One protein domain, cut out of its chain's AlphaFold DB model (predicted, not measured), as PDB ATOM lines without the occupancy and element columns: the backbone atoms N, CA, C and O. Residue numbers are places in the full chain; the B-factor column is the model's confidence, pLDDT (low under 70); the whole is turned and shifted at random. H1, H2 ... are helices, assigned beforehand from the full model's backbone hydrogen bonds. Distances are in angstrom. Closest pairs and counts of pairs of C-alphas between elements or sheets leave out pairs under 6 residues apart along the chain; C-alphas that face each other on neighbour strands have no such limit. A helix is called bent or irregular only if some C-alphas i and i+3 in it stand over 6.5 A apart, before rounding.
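This is residues 27 to 110 of the 1126 residues of an uncharacterized protein of Stylonychia lemnae (UniProt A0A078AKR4). Two helices, H1 and H2, run side by side in opposite directions at one end of an elongated domain, and the longest helix, H4, runs from H2 at about a right angle toward the other end. H3 and H5 lie on different sides of H4, apart from each other, and contacts between the helices are few. At the far end the last residues fold back, and residues 108 to 109 make a short antiparallel pairing with residues 69 to 70. The printed part has 84 residues with five named helices, H1 to H5 in order along the chain, and no named strand; its class is all helix. It is only just compact, close to loose, with a radius of gyration of the C-alphas of 13.8 A, and its C-alphas span 37 by 25 by 20 A, only just elongated.

H1, residues 27 to 36, and H2, residues 43 to 54, are close but not clearly touching; their closest C-alphas, those of Leu 31 and Tyr 53, are 7.8 A apart. They run opposite ways at a shallow tilt of 20 degrees. H2 and H3, residues 56 to 62, meet only through their link. H3 touches H4, residues 71 to 85, with the closest C-alphas, those of Leu 59 and Ala 81, 6.5 A apart; they run opposite ways at a steep tilt of 49 degrees. H2 and H4 only just touch, with 3 pairs of C-alphas within 8 A, between residues 48 to 52 of H2 alone and residue 85 of H4 alone. Their closest C-alphas are those of Leu 51 and Val 85, 5.6 A apart, and their lines are about perpendicular, at 81 degrees. H5, residues 90 to 99, is close to H4 but not clearly touching, with the closest C-alphas, those of Lys 78 and Phe 93, 6.9 A apart; they run opposite ways at a shallow tilt of 32 degrees. H5 is apart from H1, H2 and H3. Every O i to N i+4 pair is within hydrogen-bond range in H1, H2 and H5, against 2 of 3 in H3 and 9 of 11 in H4.

H1 begins at C-alpha 27, (20.902, 12.748, 30.340), and is 14.0 A long from first to last C-alpha. H2 measures 16.0 A and H3 10.1 A. H4 measures 20.0 A and ends at C-alpha 85, (9.698, 27.500, 30.817); it is irregular, with C-alphas 72 and 75 standing 7.3 A apart, and its line is a rough one. H5 is 14.0 A long and ends at C-alpha 99, (-6.588, 16.136, 20.876).

The two C-alphas farthest apart, those of Glu 29 and Asn 104, are 40.0 A from each other. The printed part has no cut and no long link: those from H2 to H3 and from H4 to H5 are tight, and those from H1 to H2 and from H3 to H4 are short. The mean pLDDT of the printed part is 74.0; residues 27 to 41, 63 to 72 and 101 to 107 are under 70.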
ATOM      1  N   GLN A  27      21.981  11.836  30.721       49.78
ATOM      2  CA  GLN A  27      20.902  12.748  30.340       49.78
ATOM      3  C   GLN A  27      21.259  13.608  29.120       49.78
ATOM      4  O   GLN A  27      20.379  13.842  28.297       49.78
ATOM      5  N   ASP A  28      22.519  14.018  28.947       57.53
ATOM      6  CA  ASP A  28      22.912  14.873  27.819       57.53
ATOM      7  C   ASP A  28      23.012  14.081  26.505       57.53
ATOM      8  O   ASP A  28      22.592  14.574  25.458       57.53
ATOM      9  N   GLU A  29      23.446  12.814  26.544       60.00
ATOM     10  CA  GLU A  29      23.351  11.915  25.383       60.00
ATOM     11  C   GLU A  29      21.890  11.612  25.022       60.00
ATOM     12  O   GLU A  29      21.525  11.619  23.844       60.00
ATOM     13  N   GLN A  30      21.021  11.400  26.019       55.94
ATOM     14  CA  GLN A  30      19.586  11.223  25.777       55.94
ATOM     15  C   GLN A  30      18.929  12.496  25.233       55.94
ATOM     16  O   GLN A  30      18.063  12.389  24.365       55.94
ATOM     17  N   LEU A  31      19.340  13.684  25.688       57.78
ATOM     18  CA  LEU A  31      18.879  14.967  25.159       57.78
ATOM     19  C   LEU A  31      19.351  15.173  23.715       57.78
ATOM     20  O   LEU A  31      18.529  15.489  22.861       57.78
ATOM     21  N   LEU A  32      20.626  14.919  23.408       60.03
ATOM     22  CA  LEU A  32      21.157  14.996  22.044       60.03
ATOM     23  C   LEU A  32      20.441  14.023  21.101       60.03
ATOM     24  O   LEU A  32      19.972  14.437  20.042       60.03
ATOM     25  N   LEU A  33      20.270  12.757  21.492       58.12
ATOM     26  CA  LEU A  33      19.559  11.759  20.685       58.12
ATOM     27  C   LEU A  33      18.066  12.114  20.509       58.12
ATOM     28  O   LEU A  33      17.470  11.842  19.461       58.12
ATOM     29  N   PHE A  34      17.459  12.751  21.513       59.69
ATOM     30  CA  PHE A  34      16.093  13.267  21.459       59.69
ATOM     31  C   PHE A  34      15.981  14.470  20.512       59.69
ATOM     32  O   PHE A  34      15.134  14.439  19.625       59.69
ATOM     33  N   LEU A  35      16.864  15.468  20.605       59.41
ATOM     34  CA  LEU A  35      16.913  16.626  19.698       59.41
ATOM     35  C   LEU A  35      17.262  16.229  18.258       59.41
ATOM     36  O   LEU A  35      16.715  16.799  17.316       59.41
ATOM     37  N   PHE A  36      18.056  15.173  18.057       63.56
ATOM     38  CA  PHE A  36      18.331  14.622  16.725       63.56
ATOM     39  C   PHE A  36      17.059  14.119  16.014       63.56
ATOM     40  O   PHE A  36      16.971  14.137  14.789       63.56
ATOM     41  N   ASN A  37      16.019  13.735  16.769       53.28
ATOM     42  CA  ASN A  37      14.697  13.405  16.220       53.28
ATOM     43  C   ASN A  37      13.861  14.647  15.825       53.28
ATOM     44  O   ASN A  37      12.726  14.485  15.370       53.28
ATOM     45  N   PHE A  38      14.383  15.861  16.021       58.66
ATOM     46  CA  PHE A  38      13.668  17.133  15.890       58.66
ATOM     47  C   PHE A  38      14.384  18.188  15.030       58.66
ATOM     48  O   PHE A  38      13.892  19.305  14.929       58.66
ATOM     49  N   ILE A  39      15.464  17.836  14.325       55.84
ATOM     50  CA  ILE A  39      16.261  18.733  13.451       55.84
ATOM     51  C   ILE A  39      15.437  19.452  12.344       55.84
ATOM     52  O   ILE A  39      15.922  20.379  11.709       55.84
ATOM     53  N   ARG A  40      14.178  19.052  12.106       57.12
ATOM     54  CA  ARG A  40      13.229  19.704  11.176       57.12
ATOM     55  C   ARG A  40      12.113  20.513  11.862       57.12
ATOM     56  O   ARG A  40      11.091  20.781  11.235       57.12
ATOM     57  N   LEU A  41      12.245  20.835  13.147       64.81
ATOM     58  CA  LEU A  41      11.327  21.750  13.827       64.81
ATOM     59  C   LEU A  41      11.693  23.216  13.576       64.81
ATOM     60  O   LEU A  41      12.817  23.539  13.210       64.81
ATOM     61  N   ASP A  42      10.716  24.083  13.827       75.81
ATOM     62  CA  ASP A  42      10.928  25.517  14.017       75.81
ATOM     63  C   ASP A  42      11.820  25.777  15.238       75.81
ATOM     64  O   ASP A  42      11.699  25.055  16.230       75.81
ATOM     65  N   GLU A  43      12.636  26.832  15.212       76.94
ATOM     66  CA  GLU A  43      13.545  27.159  16.323       76.94
ATOM     67  C   GLU A  43      12.783  27.425  17.631       76.94
ATOM     68  O   GLU A  43      13.126  26.842  18.654       76.94
ATOM     69  N   GLU A  44      11.673  28.174  17.590       76.06
ATOM     70  CA  GLU A  44      10.790  28.398  18.751       76.06
ATOM     71  C   GLU A  44      10.228  27.077  19.317       76.06
ATOM     72  O   GLU A  44      10.153  26.875  20.530       76.06
ATOM     73  N   VAL A  45       9.862  26.127  18.449       79.44
ATOM     74  CA  VAL A  45       9.319  24.830  18.881       79.44
ATOM     75  C   VAL A  45      10.434  23.935  19.436       79.44
ATOM     76  O   VAL A  45      10.197  23.197  20.394       79.44
ATOM     77  N   LEU A  46      11.649  24.015  18.885       79.81
ATOM     78  CA  LEU A  46      12.835  23.345  19.419       79.81
ATOM     79  C   LEU A  46      13.215  23.919  20.795       79.81
ATOM     80  O   LEU A  46      13.447  23.149  21.726       79.81
ATOM     81  N   GLU A  47      13.187  25.243  20.960       83.06
ATOM     82  CA  GLU A  47      13.471  25.930  22.222       83.06
ATOM     83  C   GLU A  47      12.439  25.565  23.301       83.06
ATOM     84  O   GLU A  47      12.816  25.188  24.413       83.06
ATOM     85  N   ILE A  48      11.140  25.557  22.969       81.94
ATOM     86  CA  ILE A  48      10.080  25.069  23.868       81.94
ATOM     87  C   ILE A  48      10.350  23.620  24.299       81.94
ATOM     88  O   ILE A  48      10.166  23.291  25.473       81.94
ATOM     89  N   VAL A  49      10.800  22.751  23.386       81.75
ATOM     90  CA  VAL A  49      11.130  21.345  23.677       81.75
ATOM     91  C   VAL A  49      12.369  21.223  24.575       81.75
ATOM     92  O   VAL A  49      12.337  20.476  25.557       81.75
ATOM     93  N   GLU A  50      13.431  21.987  24.307       82.00
ATOM     94  CA  GLU A  50      14.632  22.037  25.145       82.00
ATOM     95  C   GLU A  50      14.341  22.571  26.547       82.00
ATOM     96  O   GLU A  50      14.769  21.975  27.536       82.00
ATOM     97  N   LEU A  51      13.593  23.667  26.665       84.06
ATOM     98  CA  LEU A  51      13.250  24.268  27.952       84.06
ATOM     99  C   LEU A  51      12.269  23.390  28.747       84.06
ATOM    100  O   LEU A  51      12.348  23.371  29.977       84.06
ATOM    101  N   PHE A  52      11.421  22.585  28.094       83.69
ATOM    102  CA  PHE A  52      10.645  21.536  28.771       83.69
ATOM    103  C   PHE A  52      11.530  20.421  29.350       83.69
ATOM    104  O   PHE A  52      11.212  19.882  30.413       83.69
ATOM    105  N   TYR A  53      12.628  20.070  28.670       82.00
ATOM    106  CA  TYR A  53      13.587  19.073  29.152       82.00
ATOM    107  C   TYR A  53      14.439  19.626  30.298       82.00
ATOM    108  O   TYR A  53      14.432  19.067  31.395       82.00
ATOM    109  N   LYS A  54      15.107  20.767  30.075       84.62
ATOM    110  CA  LYS A  54      15.974  21.450  31.052       84.62
ATOM    111  C   LYS A  54      15.230  21.714  32.368       84.62
ATOM    112  O   LYS A  54      15.757  21.439  33.445       84.62
ATOM    113  N   ASN A  55      13.962  22.130  32.294       86.75
ATOM    114  CA  ASN A  55      13.129  22.395  33.471       86.75
ATOM    115  C   ASN A  55      12.290  21.193  33.956       86.75
ATOM    116  O   ASN A  55      11.474  21.352  34.870       86.75
ATOM    117  N   LYS A  56      12.486  19.971  33.425       84.19
ATOM    118  CA  LYS A  56      11.712  18.767  33.811       84.19
ATOM    119  C   LYS A  56      11.697  18.540  35.325       84.19
ATOM    120  O   LYS A  56      10.648  18.234  35.889       84.19
ATOM    121  N   SER A  57      12.828  18.747  36.004       82.25
ATOM    122  CA  SER A  57      12.923  18.573  37.462       82.25
ATOM    123  C   SER A  57      12.123  19.605  38.271       82.25
ATOM    124  O   SER A  57      11.759  19.331  39.413       82.25
ATOM    125  N   GLU A  58      11.825  20.780  37.710       84.19
ATOM    126  CA  GLU A  58      11.043  21.836  38.359       84.19
ATOM    127  C   GLU A  58       9.552  21.711  38.046       84.19
ATOM    128  O   GLU A  58       8.721  21.724  38.958       84.19
ATOM    129  N   LEU A  59       9.212  21.435  36.786       82.75
ATOM    130  CA  LEU A  59       7.845  21.118  36.372       82.75
ATOM    131  C   LEU A  59       7.274  19.918  37.160       82.75
ATOM    132  O   LEU A  59       6.106  19.944  37.557       82.75
ATOM    133  N   VAL A  60       8.101  18.913  37.484       81.12
ATOM    134  CA  VAL A  60       7.735  17.765  38.345       81.12
ATOM    135  C   VAL A  60       7.549  18.142  39.827       81.12
ATOM    136  O   VAL A  60       6.728  17.529  40.506       81.12
ATOM    137  N   LYS A  61       8.212  19.185  40.354       79.12
ATOM    138  CA  LYS A  61       7.927  19.688  41.721       79.12
ATOM    139  C   LYS A  61       6.532  20.313  41.794       79.12
ATOM    140  O   LYS A  61       5.807  20.093  42.764       79.12
ATOM    141  N   HIS A  62       6.142  21.051  40.752       72.25
ATOM    142  CA  HIS A  62       4.803  21.636  40.633       72.25
ATOM    143  C   HIS A  62       3.727  20.589  40.300       72.25
ATOM    144  O   HIS A  62       2.583  20.723  40.732       72.25
ATOM    145  N   THR A  63       4.096  19.498  39.623       67.81
ATOM    146  CA  THR A  63       3.227  18.341  39.350       67.81
ATOM    147  C   THR A  63       3.564  17.165  40.265       67.81
ATOM    148  O   THR A  63       3.979  16.105  39.810       67.81
ATOM    149  N   ASN A  64       3.366  17.401  41.574       62.59
ATOM    150  CA  ASN A  64       3.505  16.464  42.702       62.59
ATOM    151  C   ASN A  64       3.452  14.984  42.246       62.59
ATOM    152  O   ASN A  64       2.391  14.553  41.795       62.59
ATOM    153  N   PRO A  65       4.557  14.218  42.322       57.41
ATOM    154  CA  PRO A  65       4.858  13.154  41.352       57.41
ATOM    155  C   PRO A  65       3.855  11.989  41.299       57.41
ATOM    156  O   PRO A  65       3.628  11.423  40.231       57.41
ATOM    157  N   ASP A  66       3.202  11.662  42.417       59.09
ATOM    158  CA  ASP A  66       2.156  10.628  42.470       59.09
ATOM    159  C   ASP A  66       0.761  11.159  42.082       59.09
ATOM    160  O   ASP A  66      -0.161  10.397  41.768       59.09
ATOM    161  N   LYS A  67       0.578  12.484  42.077       60.31
ATOM    162  CA  LYS A  67      -0.676  13.172  41.755       60.31
ATOM    163  C   LYS A  67      -0.748  13.557  40.281       60.31
ATOM    164  O   LYS A  67      -0.534  14.701  39.890       60.31
ATOM    165  N   LYS A  68      -1.225  12.586  39.505       68.31
ATOM    166  CA  LYS A  68      -2.231  12.779  38.445       68.31
ATOM    167  C   LYS A  68      -2.853  14.192  38.416       68.31
ATOM    168  O   LYS A  68      -3.668  14.533  39.275       68.31
ATOM    169  N   ILE A  69      -2.509  14.970  37.394       67.81
ATOM    170  CA  ILE A  69      -3.018  16.318  37.132       67.81
ATOM    171  C   ILE A  69      -4.486  16.199  36.714       67.81
ATOM    172  O   ILE A  69      -4.805  15.519  35.737       67.81
ATOM    173  N   ILE A  70      -5.384  16.837  37.466       65.69
ATOM    174  CA  ILE A  70      -6.812  16.916  37.136       65.69
ATOM    175  C   ILE A  70      -7.000  18.006  36.077       65.69
ATOM    176  O   ILE A  70      -6.409  19.077  36.182       65.69
ATOM    177  N   ILE A  71      -7.827  17.744  35.065       60.62
ATOM    178  CA  ILE A  71      -8.016  18.644  33.913       60.62
ATOM    179  C   ILE A  71      -8.584  20.009  34.294       60.62
ATOM    180  O   ILE A  71      -8.189  21.005  33.697       60.62
ATOM    181  N   ASP A  72      -9.422  20.084  35.328       59.91
ATOM    182  CA  ASP A  72      -9.913  21.361  35.865       59.91
ATOM    183  C   ASP A  72      -8.758  22.292  36.311       59.91
ATOM    184  O   ASP A  72      -8.899  23.510  36.278       59.91
ATOM    185  N   ASN A  73      -7.592  21.722  36.645       71.44
ATOM    186  CA  ASN A  73      -6.363  22.418  37.035       71.44
ATOM    187  C   ASN A  73      -5.333  22.514  35.886       71.44
ATOM    188  O   ASN A  73      -4.207  22.954  36.115       71.44
ATOM    189  N   ILE A  74      -5.654  22.086  34.655       77.62
ATOM    190  CA  ILE A  74      -4.675  22.096  33.551       77.62
ATOM    191  C   ILE A  74      -4.316  23.521  33.110       77.62
ATOM    192  O   ILE A  74      -3.213  23.751  32.630       77.62
ATOM    193  N   LEU A  75      -5.220  24.484  33.327       79.44
ATOM    194  CA  LEU A  75      -4.973  25.907  33.087       79.44
ATOM    195  C   LEU A  75      -4.038  26.502  34.152       79.44
ATOM    196  O   LEU A  75      -3.069  27.164  33.790       79.44
ATOM    197  N   ASP A  76      -4.251  26.178  35.432       80.44
ATOM    198  CA  ASP A  76      -3.331  26.546  36.518       80.44
ATOM    199  C   ASP A  76      -1.929  25.959  36.261       80.44
ATOM    200  O   ASP A  76      -0.916  26.641  36.418       80.44
ATOM    201  N   PHE A  77      -1.853  24.697  35.810       83.44
ATOM    202  CA  PHE A  77      -0.576  24.090  35.436       83.44
ATOM    203  C   PHE A  77       0.035  24.723  34.178       83.44
ATOM    204  O   PHE A  77       1.247  24.901  34.149       83.44
ATOM    205  N   LYS A  78      -0.755  25.120  33.171       89.62
ATOM    206  CA  LYS A  78      -0.260  25.850  31.991       89.62
ATOM    207  C   LYS A  78       0.375  27.185  32.386       89.62
ATOM    208  O   LYS A  78       1.467  27.492  31.910       89.62
ATOM    209  N   ASP A  79      -0.268  27.959  33.260       85.88
ATOM    210  CA  ASP A  79       0.264  29.245  33.728       85.88
ATOM    211  C   ASP A  79       1.545  29.050  34.570       85.88
ATOM    212  O   ASP A  79       2.519  29.781  34.390       85.88
ATOM    213  N   HIS A  80       1.611  28.012  35.415       84.44
ATOM    214  CA  HIS A  80       2.847  27.637  36.118       84.44
ATOM    215  C   HIS A  80       3.955  27.137  35.180       84.44
ATOM    216  O   HIS A  80       5.103  27.543  35.331       84.44
ATOM    217  N   ALA A  81       3.635  26.286  34.205       85.31
ATOM    218  CA  ALA A  81       4.601  25.770  33.241       85.31
ATOM    219  C   ALA A  81       5.153  26.893  32.353       85.31
ATOM    220  O   ALA A  81       6.355  26.944  32.135       85.31
ATOM    221  N   THR A  82       4.309  27.839  31.932       88.50
ATOM    222  CA  THR A  82       4.713  29.053  31.196       88.50
ATOM    223  C   THR A  82       5.669  29.905  32.036       88.50
ATOM    224  O   THR A  82       6.690  30.363  31.536       88.50
ATOM    225  N   ALA A  83       5.402  30.064  33.338       87.44
ATOM    226  CA  ALA A  83       6.277  30.811  34.247       87.44
ATOM    227  C   ALA A  83       7.625  30.118  34.553       87.44
ATOM    228  O   ALA A  83       8.557  30.797  34.976       87.44
ATOM    229  N   ILE A  84       7.725  28.797  34.364       85.88
ATOM    230  CA  ILE A  84       8.948  27.998  34.577       85.88
ATOM    231  C   ILE A  84       9.758  27.861  33.278       85.88
ATOM    232  O   ILE A  84      10.978  27.968  33.294       85.88
ATOM    233  N   VAL A  85       9.084  27.631  32.149       85.44
ATOM    234  CA  VAL A  85       9.698  27.500  30.817       85.44
ATOM    235  C   VAL A  85      10.104  28.866  30.253       85.44
ATOM    236  O   VAL A  85      11.040  28.934  29.471       85.44
ATOM    237  N   GLY A  86       9.422  29.952  30.631       82.62
ATOM    238  CA  GLY A  86       9.668  31.308  30.125       82.62
ATOM    239  C   GLY A  86       8.963  31.627  28.800       82.62
ATOM    240  O   GLY A  86       8.726  32.798  28.512       82.62
ATOM    241  N   LEU A  87       8.565  30.602  28.038       85.88
ATOM    242  CA  LEU A  87       7.874  30.717  26.750       85.88
ATOM    243  C   LEU A  87       6.369  30.423  26.848       85.88
ATOM    244  O   LEU A  87       5.892  29.748  27.761       85.88
ATOM    245  N   ASN A  88       5.612  30.930  25.874       85.06
ATOM    246  CA  ASN A  88       4.154  30.846  25.811       85.06
ATOM    247  C   ASN A  88       3.661  29.441  25.409       85.06
ATOM    248  O   ASN A  88       3.682  29.067  24.241       85.06
ATOM    249  N   LEU A  89       3.127  28.681  26.367       87.94
ATOM    250  CA  LEU A  89       2.676  27.302  26.134       87.94
ATOM    251  C   LEU A  89       1.205  27.170  25.688       87.94
ATOM    252  O   LEU A  89       0.684  26.053  25.667       87.94
ATOM    253  N   ASN A  90       0.505  28.266  25.361       88.56
ATOM    254  CA  ASN A  90      -0.935  28.230  25.053       88.56
ATOM    255  C   ASN A  90      -1.288  27.185  23.977       88.56
ATOM    256  O   ASN A  90      -2.158  26.349  24.215       88.56
ATOM    257  N   GLU A  91      -0.585  27.170  22.840       87.00
ATOM    258  CA  GLU A  91      -0.925  26.291  21.710       87.00
ATOM    259  C   GLU A  91      -0.693  24.804  22.005       87.00
ATOM    260  O   GLU A  91      -1.477  23.950  21.589       87.00
ATOM    261  N   TYR A  92       0.343  24.487  22.785       89.94
ATOM    262  CA  TYR A  92       0.615  23.132  23.266       89.94
ATOM    263  C   TYR A  92      -0.502  22.625  24.193       89.94
ATOM    264  O   TYR A  92      -0.972  21.492  24.053       89.94
ATOM    265  N   PHE A  93      -0.996  23.469  25.101       89.38
ATOM    266  CA  PHE A  93      -2.093  23.091  25.993       89.38
ATOM    267  C   PHE A  93      -3.460  23.067  25.299       89.38
ATOM    268  O   PHE A  93      -4.245  22.157  25.573       89.38
ATOM    269  N   ASP A  94      -3.736  23.965  24.352       86.62
ATOM    270  CA  ASP A  94      -4.924  23.865  23.495       86.62
ATOM    271  C   ASP A  94      -4.887  22.589  22.640       86.62
ATOM    272  O   ASP A  94      -5.899  21.892  22.519       86.62
ATOM    273  N   TYR A  95      -3.717  22.203  22.120       88.31
ATOM    274  CA  TYR A  95      -3.525  20.920  21.447       88.31
ATOM    275  C   TYR A  95      -3.830  19.730  22.370       88.31
ATOM    276  O   TYR A  95      -4.572  18.838  21.962       88.31
ATOM    277  N   ILE A  96      -3.349  19.722  23.621       86.19
ATOM    278  CA  ILE A  96      -3.690  18.684  24.617       86.19
ATOM    279  C   ILE A  96      -5.208  18.629  24.864       86.19
ATOM    280  O   ILE A  96      -5.814  17.555  24.783       86.19
ATOM    281  N   ILE A  97      -5.837  19.779  25.132       84.44
ATOM    282  CA  ILE A  97      -7.273  19.896  25.436       84.44
ATOM    283  C   ILE A  97      -8.128  19.383  24.270       84.44
ATOM    284  O   ILE A  97      -9.099  18.650  24.492       84.44
ATOM    285  N   ASN A  98      -7.764  19.747  23.040       81.31
ATOM    286  CA  ASN A  98      -8.507  19.392  21.835       81.31
ATOM    287  C   ASN A  98      -8.241  17.937  21.404       81.31
ATOM    288  O   ASN A  98      -9.197  17.185  21.208       81.31
ATOM    289  N   ARG A  99      -6.974  17.493  21.328       79.31
ATOM    290  CA  ARG A  99      -6.588  16.136  20.876       79.31
ATOM    291  C   ARG A  99      -7.198  15.027  21.733       79.31
ATOM    292  O   ARG A  99      -7.559  13.984  21.196       79.31
ATOM    293  N   TYR A 100      -7.340  15.254  23.037       72.25
ATOM    294  CA  TYR A 100      -7.925  14.280  23.962       72.25
ATOM    295  C   TYR A 100      -9.393  14.587  24.327       72.25
ATOM    296  O   TYR A 100      -9.980  13.885  25.146       72.25
ATOM    297  N   SER A 101     -10.017  15.604  23.707       63.88
ATOM    298  CA  SER A 101     -11.421  16.004  23.942       63.88
ATOM    299  C   SER A 101     -11.760  16.242  25.426       63.88
ATOM    300  O   SER A 101     -12.840  15.905  25.914       63.88
ATOM    301  N   LEU A 102     -10.821  16.843  26.161       62.88
ATOM    302  CA  LEU A 102     -10.779  16.848  27.630       62.88
ATOM    303  C   LEU A 102     -11.878  17.677  28.313       62.88
ATOM    304  O   LEU A 102     -12.099  17.537  29.513       62.88
ATOM    305  N   ARG A 103     -12.611  18.505  27.559       58.16
ATOM    306  CA  ARG A 103     -13.601  19.472  28.077       58.16
ATOM    307  C   ARG A 103     -14.785  18.854  28.843       58.16
ATOM    308  O   ARG A 103     -15.533  19.599  29.461       58.16
ATOM    309  N   ASN A 104     -14.969  17.529  28.799       52.84
ATOM    310  CA  ASN A 104     -16.092  16.816  29.426       52.84
ATOM    311  C   ASN A 104     -15.685  15.605  30.298       52.84
ATOM    312  O   ASN A 104     -16.564  14.876  30.764       52.84
ATOM    313  N   SER A 105     -14.392  15.330  30.504       55.06
ATOM    314  CA  SER A 105     -13.925  14.059  31.083       55.06
ATOM    315  C   SER A 105     -12.991  14.247  32.282       55.06
ATOM    316  O   SER A 105     -12.045  15.025  32.253       55.06
ATOM    317  N   ARG A 106     -13.204  13.455  33.345       61.88
ATOM    318  CA  ARG A 106     -12.315  13.391  34.527       61.88
ATOM    319  C   ARG A 106     -11.037  12.579  34.257       61.88
ATOM    320  O   ARG A 106     -10.618  11.771  35.090       61.88
ATOM    321  N   HIS A 107     -10.440  12.740  33.079       66.69
ATOM    322  CA  HIS A 107      -9.119  12.178  32.832       66.69
ATOM    323  C   HIS A 107      -8.076  12.874  33.716       66.69
ATOM    324  O   HIS A 107      -8.295  13.942  34.290       66.69
ATOM    325  N   THR A 108      -6.965  12.180  33.919       74.00
ATOM    326  CA  THR A 108      -5.951  12.556  34.900       74.00
ATOM    327  C   THR A 108      -4.590  12.168  34.361       74.00
ATOM    328  O   THR A 108      -4.266  10.975  34.361       74.00
ATOM    329  N   LEU A 109      -3.841  13.166  33.896       77.00
ATOM    330  CA  LEU A 109      -2.568  12.988  33.202       77.00
ATOM    331  C   LEU A 109      -1.400  13.038  34.192       77.00
ATOM    332  O   LEU A 109      -1.373  13.872  35.096       77.00
ATOM    333  N   LYS A 110      -0.424  12.148  34.039       82.25
ATOM    334  CA  LYS A 110       0.892  12.269  34.680       82.25
ATOM    335  C   LYS A 110       1.747  13.289  33.927       82.25
ATOM    336  O   LYS A 110       1.544  13.499  32.732       82.25
TER     337      LYS A 110